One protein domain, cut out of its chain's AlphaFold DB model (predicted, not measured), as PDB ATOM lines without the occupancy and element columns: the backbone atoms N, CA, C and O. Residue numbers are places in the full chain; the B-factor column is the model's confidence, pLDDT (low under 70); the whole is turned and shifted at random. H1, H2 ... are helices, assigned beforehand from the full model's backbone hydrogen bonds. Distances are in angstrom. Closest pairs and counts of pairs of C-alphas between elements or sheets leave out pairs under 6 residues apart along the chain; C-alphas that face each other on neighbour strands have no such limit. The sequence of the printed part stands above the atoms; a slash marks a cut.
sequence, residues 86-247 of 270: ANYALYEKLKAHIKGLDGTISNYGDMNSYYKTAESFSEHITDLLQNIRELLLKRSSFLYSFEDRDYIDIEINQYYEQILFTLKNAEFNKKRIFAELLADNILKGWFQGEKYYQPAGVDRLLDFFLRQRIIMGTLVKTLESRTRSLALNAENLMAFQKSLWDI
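This is residues 86 to 247 of the 270 residues of the protein "Flagellin_D0/D1 domain-containing protein" of Spirochaetales bacterium (UniProt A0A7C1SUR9). Two long helices, H1 and H5, run side by side in opposite directions as a rod; H2 folds back along one end of H1, and short H3 and H4 lead on to H5. The printed part, 162 residues with five named helices in that order H1 to H5 and no named strand, is all helix. It is extended, with a radius of gyration of the C-alphas of 24.6 A, spanning 87 by 26 by 19 A.

H1, residues 86 to 140, begins at C-alpha 86 (-49.047, 25.073, 467.549) and measures 79.3 A. H2 is residues 146 to 169, 35.1 A, H3 179 to 183, H4 185 to 190. H5, residues 199 to 245, 68.2 A, ends at C-alpha 245 (-59.180, 17.157, 468.520).

H1 and H5 touch, closest at C-alphas Ile 98 and Ala 234, 5.4 A, at a shallow tilt of 17 degrees. H1, with residues 121 to 139 alone, touches H2 in a hairpin, closest at C-alphas Arg 139 and Arg 149, 5.5 A. Every O i to N i+4 pair is within hydrogen-bond range in H1 to H4, and 42 of 43 in H5.

The printed part has no cut; residues 182 to 197 are under pLDDT 70.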
ATOM      1  N   ALA A  86     -49.106  25.186 466.092       85.75
ATOM      2  CA  ALA A  86     -49.047  25.073 467.549       85.75
ATOM      3  C   ALA A  86     -49.895  23.897 468.068       85.75
ATOM      4  O   ALA A  86     -49.405  23.076 468.847       85.75
ATOM      5  N   ASN A  87     -51.139  23.774 467.591       84.44
ATOM      6  CA  ASN A  87     -52.033  22.673 467.964       84.44
ATOM      7  C   ASN A  87     -51.516  21.327 467.451       84.44
ATOM      8  O   ASN A  87     -51.558  20.329 468.171       84.44
ATOM      9  N   TYR A  88     -50.977  21.314 466.230       86.69
ATOM     10  CA  TYR A  88     -50.363  20.122 465.657       86.69
ATOM     11  C   TYR A  88     -49.132  19.663 466.454       86.69
ATOM     12  O   TYR A  88     -49.020  18.488 466.800       86.69
ATOM     13  N   ALA A  89     -48.250  20.589 466.838       89.31
ATOM     14  CA  ALA A  89     -47.090  20.269 467.667       89.31
ATOM     15  C   ALA A  89     -47.486  19.716 469.048       89.31
ATOM     16  O   ALA A  89     -46.838  18.800 469.553       89.31
ATOM     17  N   LEU A  90     -48.548  20.247 469.667       89.31
ATOM     18  CA  LEU A  90     -49.070  19.717 470.931       89.31
ATOM     19  C   LEU A  90     -49.634  18.297 470.764       89.31
ATOM     20  O   LEU A  90     -49.343  17.431 471.588       89.31
ATOM     21  N   TYR A  91     -50.400  18.047 469.700       89.94
ATOM     22  CA  TYR A  91     -50.931  16.720 469.387       89.94
ATOM     23  C   TYR A  91     -49.819  15.680 469.230       89.94
ATOM     24  O   TYR A  91     -49.860  14.639 469.883       89.94
ATOM     25  N   GLU A  92     -48.794  15.971 468.425       90.50
ATOM     26  CA  GLU A  92     -47.682  15.038 468.219       90.50
ATOM     27  C   GLU A  92     -46.902  14.784 469.519       90.50
ATOM     28  O   GLU A  92     -46.499  13.651 469.781       90.50
ATOM     29  N   LYS A  93     -46.764  15.791 470.397       93.06
ATOM     30  CA  LYS A  93     -46.181  15.603 471.738       93.06
ATOM     31  C   LYS A  93     -47.012  14.664 472.614       93.06
ATOM     32  O   LYS A  93     -46.442  13.771 473.235       93.06
ATOM     33  N   LEU A  94     -48.334  14.847 472.668       94.25
ATOM     34  CA  LEU A  94     -49.233  13.978 473.440       94.25
ATOM     35  C   LEU A  94     -49.201  12.543 472.910       94.25
ATOM     36  O   LEU A  94     -49.014  11.605 473.679       94.25
ATOM     37  N   LYS A  95     -49.281  12.385 471.589       93.69
ATOM     38  CA  LYS A  95     -49.185  11.093 470.908       93.69
ATOM     39  C   LYS A  95     -47.855  10.393 471.185       93.69
ATOM     40  O   LYS A  95     -47.840   9.199 471.478       93.69
ATOM     41  N   ALA A  96     -46.740  11.124 471.126       95.81
ATOM     42  CA  ALA A  96     -45.426  10.593 471.477       95.81
ATOM     43  C   ALA A  96     -45.356  10.173 472.953       95.81
ATOM     44  O   ALA A  96     -44.797   9.122 473.262       95.81
ATOM     45  N   HIS A  97     -45.953  10.957 473.857       96.25
ATOM     46  CA  HIS A  97     -45.984  10.637 475.281       96.25
ATOM     47  C   HIS A  97     -46.803   9.374 475.573       96.25
ATOM     48  O   HIS A  97     -46.299   8.480 476.248       96.25
ATOM     49  N   ILE A  98     -48.005   9.258 474.998       96.19
ATOM     50  CA  ILE A  98     -48.856   8.062 475.087       96.19
ATOM     51  C   ILE A  98     -48.099   6.833 474.576       96.19
ATOM     52  O   ILE A  98     -47.979   5.845 475.293       96.19
ATOM     53  N   LYS A  99     -47.473   6.928 473.397       96.75
ATOM     54  CA  LYS A  99     -46.660   5.835 472.846       96.75
ATOM     55  C   LYS A  99     -45.487   5.454 473.762       96.75
ATOM     56  O   LYS A  99     -45.124   4.282 473.849       96.75
ATOM     57  N   GLY A 100     -44.885   6.429 474.443       97.44
ATOM     58  CA  GLY A 100     -43.845   6.191 475.447       97.44
ATOM     59  C   GLY A 100     -44.366   5.462 476.692       97.44
ATOM     60  O   GLY A 100     -43.690   4.568 477.207       97.44
ATOM     61  N   LEU A 101     -45.576   5.801 477.151       97.31
ATOM     62  CA  LEU A 101     -46.254   5.097 478.242       97.31
ATOM     63  C   LEU A 101     -46.584   3.655 477.846       97.31
ATOM     64  O   LEU A 101     -46.242   2.748 478.599       97.31
ATOM     65  N   ASP A 102     -47.136   3.433 476.651       97.31
ATOM     66  CA  ASP A 102     -47.440   2.094 476.128       97.31
ATOM     67  C   ASP A 102     -46.179   1.221 476.036       97.31
ATOM     68  O   ASP A 102     -46.171   0.066 476.466       97.31
ATOM     69  N   GLY A 103     -45.068   1.791 475.552       97.06
ATOM     70  CA  GLY A 103     -43.772   1.109 475.543       97.06
ATOM     71  C   GLY A 103     -43.280   0.757 476.951       97.06
ATOM     72  O   GLY A 103     -42.778  -0.342 477.179       97.06
ATOM     73  N   THR A 104     -43.468   1.654 477.923       97.81
ATOM     74  CA  THR A 104     -43.100   1.405 479.329       97.81
ATOM     75  C   THR A 104     -43.969   0.313 479.955       97.81
ATOM     76  O   THR A 104     -43.449  -0.551 480.659       97.81
ATOM     77  N   ILE A 105     -45.273   0.314 479.671       97.62
ATOM     78  CA  ILE A 105     -46.227  -0.716 480.099       97.62
ATOM     79  C   ILE A 105     -45.808  -2.088 479.563       97.62
ATOM     80  O   ILE A 105     -45.739  -3.042 480.338       97.62
ATOM     81  N   SER A 106     -45.466  -2.179 478.274       96.62
ATOM     82  CA  SER A 106     -44.960  -3.420 477.671       96.62
ATOM     83  C   SER A 106     -43.676  -3.890 478.357       96.62
ATOM     84  O   SER A 106     -43.598  -5.039 478.782       96.62
ATOM     85  N   ASN A 107     -42.711  -2.986 478.565       95.69
ATOM     86  CA  ASN A 107     -41.460  -3.307 479.255       95.69
ATOM     87  C   ASN A 107     -41.700  -3.823 480.684       95.69
ATOM     88  O   ASN A 107     -41.042  -4.765 481.122       95.69
ATOM     89  N   TYR A 108     -42.645  -3.236 481.427       97.31
ATOM     90  CA  TYR A 108     -43.015  -3.725 482.759       97.31
ATOM     91  C   TYR A 108     -43.719  -5.084 482.702       97.31
ATOM     92  O   TYR A 108     -43.523  -5.896 483.604       97.31
ATOM     93  N   GLY A 109     -44.494  -5.362 481.650       95.62
ATOM     94  CA  GLY A 109     -45.060  -6.686 481.381       95.62
ATOM     95  C   GLY A 109     -43.985  -7.753 481.141       95.62
ATOM     96  O   GLY A 109     -44.054  -8.841 481.721       95.62
ATOM     97  N   ASP A 110     -42.949  -7.421 480.372       95.62
ATOM     98  CA  ASP A 110     -41.805  -8.308 480.134       95.62
ATOM     99  C   ASP A 110     -40.996  -8.540 481.416       95.62
ATOM    100  O   ASP A 110     -40.651  -9.677 481.741       95.62
ATOM    101  N   MET A 111     -40.751  -7.481 482.198       94.81
ATOM    102  CA  MET A 111     -40.109  -7.589 483.513       94.81
ATOM    103  C   MET A 111     -40.921  -8.466 484.469       94.81
ATOM    104  O   MET A 111     -40.353  -9.307 485.162       94.81
ATOM    105  N   ASN A 112     -42.246  -8.303 484.497       96.19
ATOM    106  CA  ASN A 112     -43.131  -9.129 485.312       96.19
ATOM    107  C   ASN A 112     -43.015 -10.608 484.927       96.19
ATOM    108  O   ASN A 112     -42.899 -11.468 485.794       96.19
ATOM    109  N   SER A 113     -42.998 -10.896 483.625       95.50
ATOM    110  CA  SER A 113     -42.838 -12.257 483.109       95.50
ATOM    111  C   SER A 113     -41.487 -12.849 483.517       95.50
ATOM    112  O   SER A 113     -41.444 -13.959 484.040       95.50
ATOM    113  N   TYR A 114     -40.404 -12.078 483.383       94.94
ATOM    114  CA  TYR A 114     -39.068 -12.482 483.825       94.94
ATOM    115  C   TYR A 114     -39.028 -12.826 485.321       94.94
ATOM    116  O   TYR A 114     -38.573 -13.908 485.692       94.94
ATOM    117  N   TYR A 115     -39.526 -11.933 486.184       94.81
ATOM    118  CA  TYR A 115     -39.498 -12.152 487.631       94.81
ATOM    119  C   TYR A 115     -40.401 -13.307 488.067       94.81
ATOM    120  O   TYR A 115     -39.992 -14.060 488.942       94.81
ATOM    121  N   LYS A 116     -41.566 -13.512 487.434       94.94
ATOM    122  CA  LYS A 116     -42.428 -14.680 487.701       94.94
ATOM    123  C   LYS A 116     -41.756 -15.996 487.313       94.94
ATOM    124  O   LYS A 116     -41.828 -16.969 488.058       94.94
ATOM    125  N   THR A 117     -41.062 -16.034 486.176       95.06
ATOM    126  CA  THR A 117     -40.276 -17.212 485.787       95.06
ATOM    127  C   THR A 117     -39.140 -17.471 486.783       95.06
ATOM    128  O   THR A 117     -38.948 -18.606 487.214       95.06
ATOM    129  N   ALA A 118     -38.416 -16.429 487.203       93.38
ATOM    130  CA  ALA A 118     -37.361 -16.543 488.211       93.38
ATOM    131  C   ALA A 118     -37.891 -17.010 489.581       93.38
ATOM    132  O   ALA A 118     -37.253 -17.833 490.243       93.38
ATOM    133  N   GLU A 119     -39.061 -16.513 489.988       93.81
ATOM    134  CA  GLU A 119     -39.759 -16.903 491.215       93.81
ATOM    135  C   GLU A 119     -40.110 -18.395 491.196       93.81
ATOM    136  O   GLU A 119     -39.782 -19.101 492.146       93.81
ATOM    137  N   SER A 120     -40.667 -18.892 490.086       94.06
ATOM    138  CA  SER A 120     -41.026 -20.307 489.916       94.06
ATOM    139  C   SER A 120     -39.812 -21.242 489.974       94.06
ATOM    140  O   SER A 120     -39.847 -22.267 490.654       94.06
ATOM    141  N   PHE A 121     -38.692 -20.879 489.339       94.31
ATOM    142  CA  PHE A 121     -37.462 -21.668 489.480       94.31
ATOM    143  C   PHE A 121     -36.914 -21.639 490.913       94.31
ATOM    144  O   PHE A 121     -36.431 -22.655 491.412       94.31
ATOM    145  N   SER A 122     -36.993 -20.488 491.583       93.00
ATOM    146  CA  SER A 122     -36.548 -20.350 492.975       93.00
ATOM    147  C   SER A 122     -37.427 -21.152 493.936       93.00
ATOM    148  O   SER A 122     -36.919 -21.689 494.918       93.00
ATOM    149  N   GLU A 123     -38.726 -21.265 493.658       94.69
ATOM    150  CA  GLU A 123     -39.656 -22.137 494.377       94.69
ATOM    151  C   GLU A 123     -39.246 -23.605 494.249       94.69
ATOM    152  O   GLU A 123     -39.012 -24.245 495.269       94.69
ATOM    153  N   HIS A 124     -38.999 -24.089 493.028       94.69
ATOM    154  CA  HIS A 124     -38.539 -25.463 492.825       94.69
ATOM    155  C   HIS A 124     -37.228 -25.767 493.574       94.69
ATOM    156  O   HIS A 124     -37.104 -26.801 494.227       94.69
ATOM    157  N   ILE A 125     -36.259 -24.844 493.547       92.88
ATOM    158  CA  ILE A 125     -35.006 -24.987 494.308       92.88
ATOM    159  C   ILE A 125     -35.274 -25.009 495.819       92.88
ATOM    160  O   ILE A 125     -34.656 -25.787 496.544       92.88
ATOM    161  N   THR A 126     -36.193 -24.171 496.301       94.50
ATOM    162  CA  THR A 126     -36.577 -24.108 497.719       94.50
ATOM    163  C   THR A 126     -37.170 -25.439 498.186       94.50
ATOM    164  O   THR A 126     -36.797 -25.911 499.259       94.50
ATOM    165  N   ASP A 127     -38.029 -26.068 497.385       96.00
ATOM    166  CA  ASP A 127     -38.648 -27.357 497.715       96.00
ATOM    167  C   ASP A 127     -37.604 -28.481 497.780       96.00
ATOM    168  O   ASP A 127     -37.571 -29.257 498.737       96.00
ATOM    169  N   LEU A 128     -36.676 -28.519 496.818       94.06
ATOM    170  CA  LEU A 128     -35.560 -29.471 496.835       94.06
ATOM    171  C   LEU A 128     -34.668 -29.282 498.071       94.06
ATOM    172  O   LEU A 128     -34.278 -30.259 498.709       94.06
ATOM    173  N   LEU A 129     -34.375 -28.036 498.457       92.31
ATOM    174  CA  LEU A 129     -33.597 -27.738 499.664       92.31
ATOM    175  C   LEU A 129     -34.320 -28.168 500.950       92.31
ATOM    176  O   LEU A 129     -33.664 -28.630 501.884       92.31
ATOM    177  N   GLN A 130     -35.650 -28.047 501.012       94.50
ATOM    178  CA  GLN A 130     -36.435 -28.553 502.144       94.50
ATOM    179  C   GLN A 130     -36.352 -30.081 502.242       94.50
ATOM    180  O   GLN A 130     -36.069 -30.596 503.323       94.50
ATOM    181  N   ASN A 131     -36.475 -30.796 501.120       94.69
ATOM    182  CA  ASN A 131     -36.317 -32.254 501.093       94.69
ATOM    183  C   ASN A 131     -34.911 -32.683 501.546       94.69
ATOM    184  O   ASN A 131     -34.774 -33.567 502.392       94.69
ATOM    185  N   ILE A 132     -33.856 -32.012 501.060       91.25
ATOM    186  CA  ILE A 132     -32.478 -32.267 501.514       91.25
ATOM    187  C   ILE A 132     -32.365 -32.047 503.026       91.25
ATOM    188  O   ILE A 132     -31.772 -32.866 503.726       91.25
ATOM    189  N   ARG A 133     -32.941 -30.964 503.560       92.06
ATOM    190  CA  ARG A 133     -32.929 -30.691 505.003       92.06
ATOM    191  C   ARG A 133     -33.585 -31.823 505.796       92.06
ATOM    192  O   ARG A 133     -33.034 -32.235 506.815       92.06
ATOM    193  N   GLU A 134     -34.729 -32.333 505.351       92.69
ATOM    194  CA  GLU A 134     -35.403 -33.459 506.005       92.69
ATOM    195  C   GLU A 134     -34.554 -34.733 505.986       92.69
ATOM    196  O   GLU A 134     -34.417 -35.401 507.014       92.69
ATOM    197  N   LEU A 135     -33.939 -35.048 504.846       92.06
ATOM    198  CA  LEU A 135     -33.034 -36.188 504.710       92.06
ATOM    199  C   LEU A 135     -31.807 -36.057 505.614       92.06
ATOM    200  O   LEU A 135     -31.432 -37.018 506.283       92.06
ATOM    201  N   LEU A 136     -31.228 -34.860 505.728       89.44
ATOM    202  CA  LEU A 136     -30.113 -34.601 506.638       89.44
ATOM    203  C   LEU A 136     -30.497 -34.783 508.110       89.44
ATOM    204  O   LEU A 136     -29.703 -35.309 508.894       89.44
ATOM    205  N   LEU A 137     -31.715 -34.394 508.493       90.00
ATOM    206  CA  LEU A 137     -32.231 -34.647 509.838       90.00
ATOM    207  C   LEU A 137     -32.429 -36.148 510.085       90.00
ATOM    208  O   LEU A 137     -32.002 -36.641 511.130       90.00
ATOM    209  N   LYS A 138     -32.982 -36.892 509.115       89.62
ATOM    210  CA  LYS A 138     -33.099 -38.360 509.189       89.62
ATOM    211  C   LYS A 138     -31.727 -39.014 509.341       89.62
ATOM    212  O   LYS A 138     -31.524 -39.775 510.280       89.62
ATOM    213  N   ARG A 139     -30.755 -38.628 508.511       87.69
ATOM    214  CA  ARG A 139     -29.366 -39.109 508.566       87.69
ATOM    215  C   ARG A 139     -28.698 -38.853 509.920       87.69
ATOM    216  O   ARG A 139     -27.894 -39.662 510.374       87.69
ATOM    217  N   SER A 140     -29.016 -37.727 510.565       86.44
ATOM    218  CA  SER A 140     -28.476 -37.371 511.885       86.44
ATOM    219  C   SER A 140     -29.082 -38.174 513.045       86.44
ATOM    220  O   SER A 140     -28.524 -38.178 514.142       86.44
ATOM    221  N   SER A 141     -30.206 -38.860 512.818       87.12
ATOM    222  CA  SER A 141     -30.867 -39.676 513.832       87.12
ATOM    223  C   SER A 141     -30.098 -40.970 514.104       87.12
ATOM    224  O   SER A 141     -29.613 -41.647 513.199       87.12
ATOM    225  N   PHE A 142     -30.035 -41.358 515.376       85.12
ATOM    226  CA  PHE A 142     -29.395 -42.601 515.814       85.12
ATOM    227  C   PHE A 142     -30.166 -43.869 515.406       85.12
ATOM    228  O   PHE A 142     -29.631 -44.962 515.543       85.12
ATOM    229  N   LEU A 143     -31.407 -43.729 514.930       86.25
ATOM    230  CA  LEU A 143     -32.284 -44.847 514.564       86.25
ATOM    231  C   LEU A 143     -31.882 -45.549 513.259       86.25
ATOM    232  O   LEU A 143     -32.300 -46.681 513.041       86.25
ATOM    233  N   TYR A 144     -31.103 -44.884 512.406       87.44
ATOM    234  CA  TYR A 144     -30.695 -45.399 511.099       87.44
ATOM    235  C   TYR A 144     -29.295 -46.013 511.158       87.44
ATOM    236  O   TYR A 144     -28.379 -45.404 511.738       87.44
ATOM    237  N   SER A 145     -29.137 -47.195 510.545       88.94
ATOM    238  CA  SER A 145     -27.856 -47.907 510.449       88.94
ATOM    239  C   SER A 145     -26.842 -47.139 509.590       88.94
ATOM    240  O   SER A 145     -27.148 -46.092 509.014       88.94
ATOM    241  N   PHE A 146     -25.606 -47.637 509.506       85.88
ATOM    242  CA  PHE A 146     -24.627 -47.073 508.576       85.88
ATOM    243  C   PHE A 146     -25.044 -47.288 507.114       85.88
ATOM    244  O   PHE A 146     -24.986 -46.329 506.353       85.88
ATOM    245  N   GLU A 147     -25.556 -48.471 506.742       88.56
ATOM    246  CA  GLU A 147     -26.054 -48.696 505.376       88.56
ATOM    247  C   GLU A 147     -27.262 -47.802 505.044       88.56
ATOM    248  O   GLU A 147     -27.350 -47.268 503.942       88.56
ATOM    249  N   ASP A 148     -28.171 -47.577 506.002       89.69
ATOM    250  CA  ASP A 148     -29.321 -46.680 505.810       89.69
ATOM    251  C   ASP A 148     -28.888 -45.240 505.501       89.69
ATOM    252  O   ASP A 148     -29.510 -44.546 504.693       89.69
ATOM    253  N   ARG A 149     -27.806 -44.779 506.137       87.94
ATOM    254  CA  ARG A 149     -27.250 -43.439 505.906       87.94
ATOM    255  C   ARG A 149     -26.630 -43.318 504.521       87.94
ATOM    256  O   ARG A 149     -26.779 -42.258 503.916       87.94
ATOM    257  N   ASP A 150     -26.026 -44.384 504.002       88.12
ATOM    258  CA  ASP A 150     -25.487 -44.406 502.641       88.12
ATOM    259  C   ASP A 150     -26.613 -44.272 501.599       88.12
ATOM    260  O   ASP A 150     -26.483 -43.504 500.643       88.12
ATOM    261  N   TYR A 151     -27.762 -44.934 501.805       89.50
ATOM    262  CA  TYR A 151     -28.933 -44.754 500.936       89.50
ATOM    263  C   TYR A 151     -29.481 -43.320 500.981       89.50
ATOM    264  O   TYR A 151     -29.822 -42.760 499.938       89.50
ATOM    265  N   ILE A 152     -29.523 -42.702 502.167       89.56
ATOM    266  CA  ILE A 152     -29.935 -41.298 502.321       89.56
ATOM    267  C   ILE A 152     -28.957 -40.352 501.605       89.56
ATOM    268  O   ILE A 152     -29.386 -39.395 500.957       89.56
ATOM    269  N   ASP A 153     -27.650 -40.615 501.679       86.44
ATOM    270  CA  ASP A 153     -26.630 -39.801 501.010       86.44
ATOM    271  C   ASP A 153     -26.751 -39.862 499.479       86.44
ATOM    272  O   ASP A 153     -26.570 -38.844 498.803       86.44
ATOM    273  N   ILE A 154     -27.137 -41.016 498.922       88.88
ATOM    274  CA  ILE A 154     -27.453 -41.148 497.492       88.88
ATOM    275  C   ILE A 154     -28.625 -40.234 497.104       88.88
ATOM    276  O   ILE A 154     -28.533 -39.517 496.106       88.88
ATOM    277  N   GLU A 155     -29.707 -40.221 497.886       90.62
ATOM    278  CA  GLU A 155     -30.890 -39.392 497.611       90.62
ATOM    279  C   GLU A 155     -30.576 -37.889 497.718       90.62
ATOM    280  O   GLU A 155     -30.944 -37.100 496.844       90.62
ATOM    281  N   ILE A 156     -29.802 -37.490 498.731       88.88
ATOM    282  CA  ILE A 156     -29.319 -36.111 498.885       88.88
ATOM    283  C   ILE A 156     -28.523 -35.669 497.651       88.88
ATOM    284  O   ILE A 156     -28.742 -34.571 497.131       88.88
ATOM    285  N   ASN A 157     -27.620 -36.519 497.156       86.75
ATOM    286  CA  ASN A 157     -26.811 -36.215 495.976       86.75
ATOM    287  C   ASN A 157     -27.670 -36.022 494.722       86.75
ATOM    288  O   ASN A 157     -27.428 -35.088 493.957       86.75
ATOM    289  N   GLN A 158     -28.718 -36.831 494.544       90.56
ATOM    290  CA  GLN A 158     -29.658 -36.667 493.432       90.56
ATOM    291  C   GLN A 158     -30.377 -35.313 493.483       90.56
ATOM    292  O   GLN A 158     -30.488 -34.635 492.459       90.56
ATOM    293  N   TYR A 159     -30.832 -34.873 494.660       91.12
ATOM    294  CA  TYR A 159     -31.443 -33.548 494.791       91.12
ATOM    295  C   TYR A 159     -30.448 -32.415 494.528       91.12
ATOM    296  O   TYR A 159     -30.803 -31.433 493.873       91.12
ATOM    297  N   TYR A 160     -29.191 -32.552 494.955       86.56
ATOM    298  CA  TYR A 160     -28.149 -31.581 494.619       86.56
ATOM    299  C   TYR A 160     -27.912 -31.472 493.109       86.56
ATOM    300  O   TYR A 160     -27.819 -30.361 492.578       86.56
ATOM    301  N   GLU A 161     -27.856 -32.597 492.397       86.81
ATOM    302  CA  GLU A 161     -27.727 -32.603 490.938       86.81
ATOM    303  C   GLU A 161     -28.918 -31.921 490.256       86.81
ATOM    304  O   GLU A 161     -28.723 -31.120 489.335       86.81
ATOM    305  N   GLN A 162     -30.141 -32.160 490.740       90.88
ATOM    306  CA  GLN A 162     -31.348 -31.501 490.233       90.88
ATOM    307  C   GLN A 162     -31.329 -29.983 490.466       90.88
ATOM    308  O   GLN A 162     -31.671 -29.214 489.561       90.88
ATOM    309  N   ILE A 163     -30.870 -29.523 491.636       89.62
ATOM    310  CA  ILE A 163     -30.688 -28.090 491.916       89.62
ATOM    311  C   ILE A 163     -29.677 -27.486 490.932       89.62
ATOM    312  O   ILE A 163     -29.952 -26.459 490.310       89.62
ATOM    313  N   LEU A 164     -28.522 -28.130 490.738       86.19
ATOM    314  CA  LEU A 164     -27.488 -27.658 489.812       86.19
ATOM    315  C   LEU A 164     -27.973 -27.629 488.359       86.19
ATOM    316  O   LEU A 164     -27.637 -26.702 487.617       86.19
ATOM    317  N   PHE A 165     -28.754 -28.626 487.948       88.56
ATOM    318  CA  PHE A 165     -29.392 -28.664 486.637       88.56
ATOM    319  C   PHE A 165     -30.347 -27.480 486.460       88.56
ATOM    320  O   PHE A 165     -30.228 -26.734 485.487       88.56
ATOM    321  N   THR A 166     -31.237 -27.258 487.430       91.25
ATOM    322  CA  THR A 166     -32.205 -26.154 487.412       91.25
ATOM    323  C   THR A 166     -31.497 -24.804 487.342       91.25
ATOM    324  O   THR A 166     -31.807 -23.985 486.481       91.25
ATOM    325  N   LEU A 167     -30.472 -24.590 488.171       87.19
ATOM    326  CA  LEU A 167     -29.689 -23.353 488.174       87.19
ATOM    327  C   LEU A 167     -29.010 -23.071 486.825       87.19
ATOM    328  O   LEU A 167     -28.948 -21.918 486.396       87.19
ATOM    329  N   LYS A 168     -28.497 -24.107 486.149       86.62
ATOM    330  CA  LYS A 168     -27.808 -23.973 484.853       86.62
ATOM    331  C   LYS A 168     -28.764 -23.734 483.684       86.62
ATOM    332  O   LYS A 168     -28.381 -23.039 482.740       86.62
ATOM    333  N   ASN A 169     -29.963 -24.312 483.750       89.88
ATOM    334  CA  ASN A 169     -30.920 -24.335 482.643       89.88
ATOM    335  C   ASN A 169     -32.072 -23.336 482.796       89.88
ATOM    336  O   ASN A 169     -32.828 -23.150 481.850       89.88
ATOM    337  N   ALA A 170     -32.201 -22.669 483.944       91.75
ATOM    338  CA  ALA A 170     -33.173 -21.601 484.132       91.75
ATOM    339  C   ALA A 170     -32.880 -20.425 483.188       91.75
ATOM    340  O   ALA A 170     -31.955 -19.626 483.400       91.75
ATOM    341  N   GLU A 171     -33.693 -20.315 482.143       91.50
ATOM    342  CA  GLU A 171     -33.565 -19.301 481.109       91.50
ATOM    343  C   GLU A 171     -34.872 -18.551 480.864       91.50
ATOM    344  O   GLU A 171     -35.971 -19.097 480.939       91.50
ATOM    345  N   PHE A 172     -34.734 -17.274 480.531       93.12
ATOM    346  CA  PHE A 172     -35.808 -16.442 480.021       93.12
ATOM    347  C   PHE A 172     -35.297 -15.717 478.782       93.12
ATOM    348  O   PHE A 172     -34.310 -14.982 478.847       93.12
ATOM    349  N   ASN A 173     -35.948 -15.931 477.637       91.12
ATOM    350  CA  ASN A 173     -35.559 -15.320 476.363       91.12
ATOM    351  C   ASN A 173     -34.046 -15.469 476.061       91.12
ATOM    352  O   ASN A 173     -33.352 -14.491 475.771       91.12
ATOM    353  N   LYS A 174     -33.519 -16.698 476.194       89.38
ATOM    354  CA  LYS A 174     -32.096 -17.063 476.006       89.38
ATOM    355  C   LYS A 174     -31.111 -16.400 476.979       89.38
ATOM    356  O   LYS A 174     -29.897 -16.519 476.805       89.38
ATOM    357  N   LYS A 175     -31.596 -15.691 478.000       88.06
ATOM    358  CA  LYS A 175     -30.777 -15.157 479.091       88.06
ATOM    359  C   LYS A 175     -30.927 -16.049 480.310       88.06
ATOM    360  O   LYS A 175     -32.038 -16.343 480.741       88.06
ATOM    361  N   ARG A 176     -29.800 -16.465 480.877       87.69
ATOM    362  CA  ARG A 176     -29.772 -17.258 482.106       87.69
ATOM    363  C   ARG A 176     -30.124 -16.382 483.302       87.69
ATOM    364  O   ARG A 176     -29.475 -15.363 483.522       87.69
ATOM    365  N   ILE A 177     -31.110 -16.817 484.077       87.75
ATOM    366  CA  ILE A 177     -31.647 -16.068 485.221       87.75
ATOM    367  C   ILE A 177     -30.628 -16.038 486.369       87.75
ATOM    368  O   ILE A 177     -30.396 -14.998 486.977       87.75
ATOM    369  N   PHE A 178     -29.961 -17.168 486.620       83.75
ATOM    370  CA  PHE A 178     -29.006 -17.336 487.721       83.75
ATOM    371  C   PHE A 178     -27.539 -17.275 487.266       83.75
ATOM    372  O   PHE A 178     -26.660 -17.798 487.945       83.75
ATOM    373  N   ALA A 179     -27.233 -16.666 486.113       77.25
ATOM    374  CA  ALA A 179     -25.852 -16.608 485.616       77.25
ATOM    375  C   ALA A 179     -24.903 -15.875 486.573       77.25
ATOM    376  O   ALA A 179     -23.797 -16.353 486.811       77.25
ATOM    377  N   GLU A 180     -25.342 -14.746 487.128       74.50
ATOM    378  CA  GLU A 180     -24.560 -13.960 488.088       74.50
ATOM    379  C   GLU A 180     -24.369 -14.719 489.406       74.50
ATOM    380  O   GLU A 180     -23.266 -14.774 489.942       74.50
ATOM    381  N   LEU A 181     -25.412 -15.430 489.844       70.38
ATOM    382  CA  LEU A 181     -25.369 -16.337 490.986       70.38
ATOM    383  C   LEU A 181     -24.320 -17.454 490.771       70.38
ATOM    384  O   LEU A 181     -23.490 -17.725 491.627       70.38
ATOM    385  N   LEU A 182     -24.288 -18.078 489.594       66.38
ATOM    386  CA  LEU A 182     -23.326 -19.143 489.273       66.38
ATOM    387  C   LEU A 182     -21.890 -18.645 489.027       66.38
ATOM    388  O   LEU A 182     -20.947 -19.444 489.056       66.38
ATOM    389  N   ALA A 183     -21.719 -17.354 488.737       65.50
ATOM    390  CA  ALA A 183     -20.415 -16.726 488.558       65.50
ATOM    391  C   ALA A 183     -19.738 -16.406 489.899       65.50
ATOM    392  O   ALA A 183     -18.509 -16.363 489.957       65.50
ATOM    393  N   ASP A 184     -20.521 -16.231 490.964       68.44
ATOM    394  CA  ASP A 184     -20.008 -15.957 492.297       68.44
ATOM    395  C   ASP A 184     -19.308 -17.199 492.885       68.44
ATOM    396  O   ASP A 184     -19.859 -18.305 492.960       68.44
ATOM    397  N   ASN A 185     -18.061 -17.019 493.327       59.28
ATOM    398  CA  ASN A 185     -17.257 -18.079 493.938       59.28
ATOM    399  C   ASN A 185     -17.908 -18.625 495.219       59.28
ATOM    400  O   ASN A 185     -17.651 -19.768 495.604       59.28
ATOM    401  N   ILE A 186     -18.782 -17.836 495.849       57.62
ATOM    402  CA  ILE A 186     -19.536 -18.219 497.041       57.62
ATOM    403  C   ILE A 186     -20.469 -19.404 496.745       57.62
ATOM    404  O   ILE A 186     -20.486 -20.366 497.511       57.62
ATOM    405  N   LEU A 187     -21.171 -19.397 495.608       59.69
ATOM    406  CA  LEU A 187     -22.113 -20.461 495.245       59.69
ATOM    407  C   LEU A 187     -21.439 -21.713 494.705       59.69
ATOM    408  O   LEU A 187     -21.882 -22.816 495.015       59.69
ATOM    409  N   LYS A 188     -20.315 -21.582 493.990       58.50
ATOM    410  CA  LYS A 188     -19.456 -22.747 493.717       58.50
ATOM    411  C   LYS A 188     -19.000 -23.404 495.020       58.50
ATOM    412  O   LYS A 188     -19.048 -24.622 495.127       58.50
ATOM    413  N   GLY A 189     -18.662 -22.603 496.032       57.44
ATOM    414  CA  GLY A 189     -18.317 -23.085 497.368       57.44
ATOM    415  C   GLY A 189     -19.472 -23.757 498.121       57.44
ATOM    416  O   GLY A 189     -19.209 -24.631 498.942       57.44
ATOM    417  N   TRP A 190     -20.730 -23.397 497.843       61.06
ATOM    418  CA  TRP A 190     -21.912 -24.026 498.453       61.06
ATOM    419  C   TRP A 190     -22.161 -25.458 497.961       61.06
ATOM    420  O   TRP A 190     -22.665 -26.274 498.724       61.06
ATOM    421  N   PHE A 191     -21.770 -25.778 496.723       58.84
ATOM    422  CA  PHE A 191     -21.988 -27.096 496.108       58.84
ATOM    423  C   PHE A 191     -20.713 -27.953 495.988       58.84
ATOM    424  O   PHE A 191     -20.759 -29.030 495.402       58.84
ATOM    425  N   GLN A 192     -19.567 -27.489 496.503       57.25
ATOM    426  CA  GLN A 192     -18.260 -28.154 496.339       57.25
ATOM    427  C   GLN A 192     -17.560 -28.520 497.664       57.25
ATOM    428  O   GLN A 192     -16.344 -28.694 497.677       57.25
ATOM    429  N   GLY A 193     -18.276 -28.657 498.789       55.78
ATOM    430  CA  GLY A 193     -17.642 -29.016 500.068       55.78
ATOM    431  C   GLY A 193     -18.485 -29.880 501.007       55.78
ATOM    432  O   GLY A 193     -19.699 -29.722 501.089       55.78
ATOM    433  N   GLU A 194     -17.819 -30.725 501.805       53.78
ATOM    434  CA  GLU A 194     -18.437 -31.593 502.833       53.78
ATOM    435  C   GLU A 194     -19.224 -30.819 503.911       53.78
ATOM    436  O   GLU A 194     -20.088 -31.368 504.593       53.78
ATOM    437  N   LYS A 195     -18.969 -29.509 504.041       51.34
ATOM    438  CA  LYS A 195     -19.582 -28.600 505.026       51.34
ATOM    439  C   LYS A 195     -21.110 -28.468 504.888       51.34
ATOM    440  O   LYS A 195     -21.747 -27.927 505.792       51.34
ATOM    441  N   TYR A 196     -21.693 -28.952 503.789       58.06
ATOM    442  CA  TYR A 196     -23.107 -28.773 503.441       58.06
ATOM    443  C   TYR A 196     -23.942 -30.068 503.466       58.06
ATOM    444  O   TYR A 196     -25.150 -30.006 503.264       58.06
ATOM    445  N   TYR A 197     -23.358 -31.199 503.893       63.03
ATOM    446  CA  TYR A 197     -24.115 -32.330 504.472       63.03
ATOM    447  C   TYR A 197     -24.584 -32.040 505.911       63.03
ATOM    448  O   TYR A 197     -24.936 -32.938 506.672       63.03
ATOM    449  N   GLN A 198     -24.540 -30.777 506.334       75.00
ATOM    450  CA  GLN A 198     -24.989 -30.346 507.650       75.00
ATOM    451  C   GLN A 198     -26.273 -29.526 507.504       75.00
ATOM    452  O   GLN A 198     -26.314 -28.628 506.655       75.00
ATOM    453  N   PRO A 199     -27.285 -29.742 508.367       79.88
ATOM    454  CA  PRO A 199     -28.534 -28.979 508.337       79.88
ATOM    455  C   PRO A 199     -28.321 -27.454 508.306       79.88
ATOM    456  O   PRO A 199     -28.929 -26.753 507.504       79.88
ATOM    457  N   ALA A 200     -27.352 -26.944 509.074       82.44
ATOM    458  CA  ALA A 200     -27.032 -25.513 509.145       82.44
ATOM    459  C   ALA A 200     -26.456 -24.910 507.844       82.44
ATOM    460  O   ALA A 200     -26.418 -23.686 507.678       82.44
ATOM    461  N   GLY A 201     -25.921 -25.739 506.943       81.94
ATOM    462  CA  GLY A 201     -25.499 -25.312 505.611       81.94
ATOM    463  C   GLY A 201     -26.706 -25.104 504.700       81.94
ATOM    464  O   GLY A 201     -26.861 -24.034 504.114       81.94
ATOM    465  N   VAL A 202     -27.593 -26.099 504.664       85.69
ATOM    466  CA  VAL A 202     -28.827 -26.084 503.868       85.69
ATOM    467  C   VAL A 202     -29.785 -24.989 504.332       85.69
ATOM    468  O   VAL A 202     -30.352 -24.292 503.497       85.69
ATOM    469  N   ASP A 203     -29.891 -24.738 505.638       88.19
ATOM    470  CA  ASP A 203     -30.730 -23.658 506.173       88.19
ATOM    471  C   ASP A 203     -30.315 -22.267 505.672       88.19
ATOM    472  O   ASP A 203     -31.166 -21.411 505.428       88.19
ATOM    473  N   ARG A 204     -29.014 -22.034 505.454       85.75
ATOM    474  CA  ARG A 204     -28.525 -20.769 504.884       85.75
ATOM    475  C   ARG A 204     -28.893 -20.623 503.410       85.75
ATOM    476  O   ARG A 204     -29.242 -19.523 502.985       85.75
ATOM    477  N   LEU A 205     -28.840 -21.716 502.649       84.56
ATOM    478  CA  LEU A 205     -29.296 -21.738 501.257       84.56
ATOM    479  C   LEU A 205     -30.792 -21.466 501.173       84.56
ATOM    480  O   LEU A 205     -31.231 -20.637 500.379       84.56
ATOM    481  N   LEU A 206     -31.559 -22.132 502.033       90.19
ATOM    482  CA  LEU A 206     -32.999 -21.974 502.105       90.19
ATOM    483  C   LEU A 206     -33.374 -20.519 502.418       90.19
ATOM    484  O   LEU A 206     -34.172 -19.933 501.692       90.19
ATOM    485  N   ASP A 207     -32.755 -19.903 503.432       91.00
ATOM    486  CA  ASP A 207     -32.996 -18.493 503.769       91.00
ATOM    487  C   ASP A 207     -32.632 -17.551 502.610       91.00
ATOM    488  O   ASP A 207     -33.382 -16.622 502.306       91.00
ATOM    489  N   PHE A 208     -31.532 -17.815 501.899       88.44
ATOM    490  CA  PHE A 208     -31.160 -17.039 500.719       88.44
ATOM    491  C   PHE A 208     -32.239 -17.098 499.626       88.44
ATOM    492  O   PHE A 208     -32.731 -16.049 499.201       88.44
ATOM    493  N   PHE A 209     -32.647 -18.295 499.190       89.44
ATOM    494  CA  PHE A 209     -33.648 -18.444 498.126       89.44
ATOM    495  C   PHE A 209     -35.029 -17.935 498.551       89.44
ATOM    496  O   PHE A 209     -35.699 -17.271 497.760       89.44
ATOM    497  N   LEU A 210     -35.426 -18.138 499.810       92.31
ATOM    498  CA  LEU A 210     -36.662 -17.576 500.353       92.31
ATOM    499  C   LEU A 210     -36.652 -16.044 500.323       92.31
ATOM    500  O   LEU A 210     -37.633 -15.440 499.889       92.31
ATOM    501  N   ARG A 211     -35.547 -15.398 500.722       91.88
ATOM    502  CA  ARG A 211     -35.407 -13.934 500.627       91.88
ATOM    503  C   ARG A 211     -35.506 -13.452 499.189       91.88
ATOM    504  O   ARG A 211     -36.235 -12.496 498.931       91.88
ATOM    505  N   GLN A 212     -34.813 -14.110 498.259       90.75
ATOM    506  CA  GLN A 212     -34.887 -13.759 496.839       90.75
ATOM    507  C   GLN A 212     -36.317 -13.891 496.305       90.75
ATOM    508  O   GLN A 212     -36.810 -12.967 495.661       90.75
ATOM    509  N   ARG A 213     -37.027 -14.970 496.659       92.81
ATOM    510  CA  ARG A 213     -38.432 -15.185 496.287       92.81
ATOM    511  C   ARG A 213     -39.343 -14.082 496.826       92.81
ATOM    512  O   ARG A 213     -40.149 -13.534 496.083       92.81
ATOM    513  N   ILE A 214     -39.175 -13.698 498.094       93.56
ATOM    514  CA  ILE A 214     -39.934 -12.591 498.698       93.56
ATOM    515  C   ILE A 214     -39.682 -11.290 497.929       93.56
ATOM    516  O   ILE A 214     -40.634 -10.597 497.569       93.56
ATOM    517  N   ILE A 215     -38.419 -10.966 497.642       93.12
ATOM    518  CA  ILE A 215     -38.056  -9.759 496.891       93.12
ATOM    519  C   ILE A 215     -38.709  -9.785 495.503       93.12
ATOM    520  O   ILE A 215     -39.398  -8.829 495.145       93.12
ATOM    521  N   MET A 216     -38.581 -10.881 494.753       94.38
ATOM    522  CA  MET A 216     -39.196 -11.036 493.428       94.38
ATOM    523  C   MET A 216     -40.720 -10.878 493.485       94.38
ATOM    524  O   MET A 216     -41.274 -10.094 492.716       94.38
ATOM    525  N   GLY A 217     -41.393 -11.506 494.452       94.62
ATOM    526  CA  GLY A 217     -42.836 -11.361 494.641       94.62
ATOM    527  C   GLY A 217     -43.267  -9.921 494.961       94.62
ATOM    528  O   GLY A 217     -44.293  -9.443 494.467       94.62
ATOM    529  N   THR A 218     -42.480  -9.170 495.744       96.12
ATOM    530  CA  THR A 218     -42.753  -7.737 495.987       96.12
ATOM    531  C   THR A 218     -42.530  -6.876 494.744       96.12
ATOM    532  O   THR A 218     -43.308  -5.947 494.494       96.12
ATOM    533  N   LEU A 219     -41.514  -7.192 493.934       95.56
ATOM    534  CA  LEU A 219     -41.244  -6.511 492.669       95.56
ATOM    535  C   LEU A 219     -42.371  -6.753 491.669       95.56
ATOM    536  O   LEU A 219     -42.872  -5.788 491.102       95.56
ATOM    537  N   VAL A 220     -42.830  -7.997 491.524       96.25
ATOM    538  CA  VAL A 220     -43.997  -8.371 490.707       96.25
ATOM    539  C   VAL A 220     -45.216  -7.535 491.096       96.25
ATOM    540  O   VAL A 220     -45.791  -6.847 490.253       96.25
ATOM    541  N   LYS A 221     -45.563  -7.487 492.389       96.75
ATOM    542  CA  LYS A 221     -46.694  -6.675 492.879       96.75
ATOM    543  C   LYS A 221     -46.516  -5.185 492.585       96.75
ATOM    544  O   LYS A 221     -47.467  -4.502 492.200       96.75
ATOM    545  N   THR A 222     -45.299  -4.674 492.749       97.38
ATOM    546  CA  THR A 222     -44.977  -3.270 492.472       97.38
ATOM    547  C   THR A 222     -45.094  -2.955 490.981       97.38
ATOM    548  O   THR A 222     -45.669  -1.929 490.622       97.38
ATOM    549  N   LEU A 223     -44.592  -3.834 490.111       96.75
ATOM    550  CA  LEU A 223     -44.705  -3.709 488.659       96.75
ATOM    551  C   LEU A 223     -46.169  -3.735 488.227       96.75
ATOM    552  O   LEU A 223     -46.592  -2.842 487.506       96.75
ATOM    553  N   GLU A 224     -46.973  -4.673 488.729       95.56
ATOM    554  CA  GLU A 224     -48.404  -4.744 488.414       95.56
ATOM    555  C   GLU A 224     -49.154  -3.471 488.834       95.56
ATOM    556  O   GLU A 224     -49.972  -2.953 488.071       95.56
ATOM    557  N   SER A 225     -48.853  -2.921 490.015       97.25
ATOM    558  CA  SER A 225     -49.433  -1.653 490.471       97.25
ATOM    559  C   SER A 225     -49.013  -0.472 489.585       97.25
ATOM    560  O   SER A 225     -49.865   0.307 489.147       97.25
ATOM    561  N   ARG A 226     -47.718  -0.360 489.258       97.12
ATOM    562  CA  ARG A 226     -47.199   0.702 488.383       97.12
ATOM    563  C   ARG A 226     -47.771   0.610 486.975       97.12
ATOM    564  O   ARG A 226     -48.163   1.634 486.429       97.12
ATOM    565  N   THR A 227     -47.881  -0.591 486.413       97.38
ATOM    566  CA  THR A 227     -48.484  -0.819 485.097       97.38
ATOM    567  C   THR A 227     -49.926  -0.325 485.055       97.38
ATOM    568  O   THR A 227     -50.286   0.393 484.126       97.38
ATOM    569  N   ARG A 228     -50.735  -0.610 486.085       97.19
ATOM    570  CA  ARG A 228     -52.104  -0.073 486.176       97.19
ATOM    571  C   ARG A 228     -52.115   1.454 486.240       97.19
ATOM    572  O   ARG A 228     -52.886   2.084 485.528       97.19
ATOM    573  N   SER A 229     -51.244   2.058 487.050       97.50
ATOM    574  CA  SER A 229     -51.155   3.522 487.144       97.50
ATOM    575  C   SER A 229     -50.737   4.175 485.822       97.50
ATOM    576  O   SER A 229     -51.262   5.230 485.473       97.50
ATOM    577  N   LEU A 230     -49.790   3.576 485.095       96.88
ATOM    578  CA  LEU A 230     -49.349   4.069 483.791       96.88
ATOM    579  C   LEU A 230     -50.442   3.908 482.733       96.88
ATOM    580  O   LEU A 230     -50.636   4.826 481.943       96.88
ATOM    581  N   ALA A 231     -51.182   2.796 482.759       96.50
ATOM    582  CA  ALA A 231     -52.313   2.565 481.864       96.50
ATOM    583  C   ALA A 231     -53.411   3.618 482.063       96.50
ATOM    584  O   ALA A 231     -53.831   4.244 481.098       96.50
ATOM    585  N   LEU A 232     -53.783   3.914 483.314       97.31
ATOM    586  CA  LEU A 232     -54.740   4.985 483.619       97.31
ATOM    587  C   LEU A 232     -54.259   6.353 483.118       97.31
ATOM    588  O   LEU A 232     -55.045   7.145 482.604       97.31
ATOM    589  N   ASN A 233     -52.962   6.649 483.247       96.31
ATOM    590  CA  ASN A 233     -52.408   7.896 482.727       96.31
ATOM    591  C   ASN A 233     -52.461   7.947 481.189       96.31
ATOM    592  O   ASN A 233     -52.855   8.964 480.622       96.31
ATOM    593  N   ALA A 234     -52.120   6.845 480.515       96.69
ATOM    594  CA  ALA A 234     -52.224   6.737 479.063       96.69
ATOM    595  C   ALA A 234     -53.676   6.921 478.594       96.69
ATOM    596  O   ALA A 234     -53.924   7.721 477.695       96.69
ATOM    597  N   GLU A 235     -54.643   6.278 479.253       95.75
ATOM    598  CA  GLU A 235     -56.076   6.431 478.974       95.75
ATOM    599  C   GLU A 235     -56.559   7.871 479.174       95.75
ATOM    600  O   GLU A 235     -57.228   8.423 478.299       95.75
ATOM    601  N   ASN A 236     -56.179   8.519 480.280       95.81
ATOM    602  CA  ASN A 236     -56.531   9.915 480.546       95.81
ATOM    603  C   ASN A 236     -55.965  10.859 479.479       95.81
ATOM    604  O   ASN A 236     -56.665  11.754 479.003       95.81
ATOM    605  N   LEU A 237     -54.713  10.649 479.068       95.31
ATOM    606  CA  LEU A 237     -54.080  11.433 478.010       95.31
ATOM    607  C   LEU A 237     -54.724  11.175 476.646       95.31
ATOM    608  O   LEU A 237     -54.926  12.123 475.889       95.31
ATOM    609  N   MET A 238     -55.094   9.930 476.342       94.25
ATOM    610  CA  MET A 238     -55.844   9.592 475.132       94.25
ATOM    611  C   MET A 238     -57.221  10.264 475.131       94.25
ATOM    612  O   MET A 238     -57.616  10.839 474.119       94.25
ATOM    613  N   ALA A 239     -57.947  10.230 476.250       94.12
ATOM    614  CA  ALA A 239     -59.252  10.872 476.384       94.12
ATOM    615  C   ALA A 239     -59.148  12.397 476.240       94.12
ATOM    616  O   ALA A 239     -59.933  13.004 475.512       94.12
ATOM    617  N   PHE A 240     -58.139  13.010 476.863       93.00
ATOM    618  CA  PHE A 240     -57.835  14.430 476.700       93.00
ATOM    619  C   PHE A 240     -57.500  14.775 475.242       93.00
ATOM    620  O   PHE A 240     -58.063  15.713 474.683       93.00
ATOM    621  N   GLN A 241     -56.639  13.982 474.598       90.62
ATOM    622  CA  GLN A 241     -56.282  14.152 473.191       90.62
ATOM    623  C   GLN A 241     -57.515  14.073 472.283       90.62
ATOM    624  O   GLN A 241     -57.686  14.933 471.420       90.62
ATOM    625  N   LYS A 242     -58.381  13.073 472.488       90.06
ATOM    626  CA  LYS A 242     -59.639  12.919 471.744       90.06
ATOM    627  C   LYS A 242     -60.574  14.098 471.971       90.06
ATOM    628  O   LYS A 242     -61.065  14.678 471.016       90.06
ATOM    629  N   SER A 243     -60.769  14.518 473.221       88.69
ATOM    630  CA  SER A 243     -61.643  15.653 473.541       88.69
ATOM    631  C   SER A 243     -61.191  16.961 472.897       88.69
ATOM    632  O   SER A 243     -62.033  17.807 472.602       88.69
ATOM    633  N   LEU A 244     -59.885  17.171 472.738       86.19
ATOM    634  CA  LEU A 244     -59.375  18.384 472.108       86.19
ATOM    635  C   LEU A 244     -59.563  18.375 470.593       86.19
ATOM    636  O   LEU A 244     -59.804  19.430 470.003       86.19
ATOM    637  N   TRP A 245     -59.413  17.212 469.958       87.12
ATOM    638  CA  TRP A 245     -59.180  17.157 468.520       87.12
ATOM    639  C   TRP A 245     -60.196  16.364 467.719       87.12
ATOM    640  O   TRP A 245     -60.297  16.635 466.526       87.12
ATOM    641  N   ASP A 246     -60.957  15.450 468.309       89.38
ATOM    642  CA  ASP A 246     -61.985  14.709 467.579       89.38
ATOM    643  C   ASP A 246     -63.147  15.641 467.221       89.38
ATOM    644  O   ASP A 246     -63.586  16.474 468.023       89.38
ATOM    645  N   ILE A 247     -63.647  15.515 465.989       88.12
ATOM    646  CA  ILE A 247     -64.764  16.340 465.527       88.12
ATOM    647  C   ILE A 247     -66.117  15.724 465.865       88.12
ATOM    648  O   ILE A 247     -66.327  14.517 465.777       88.12
TER     649      ILE A 247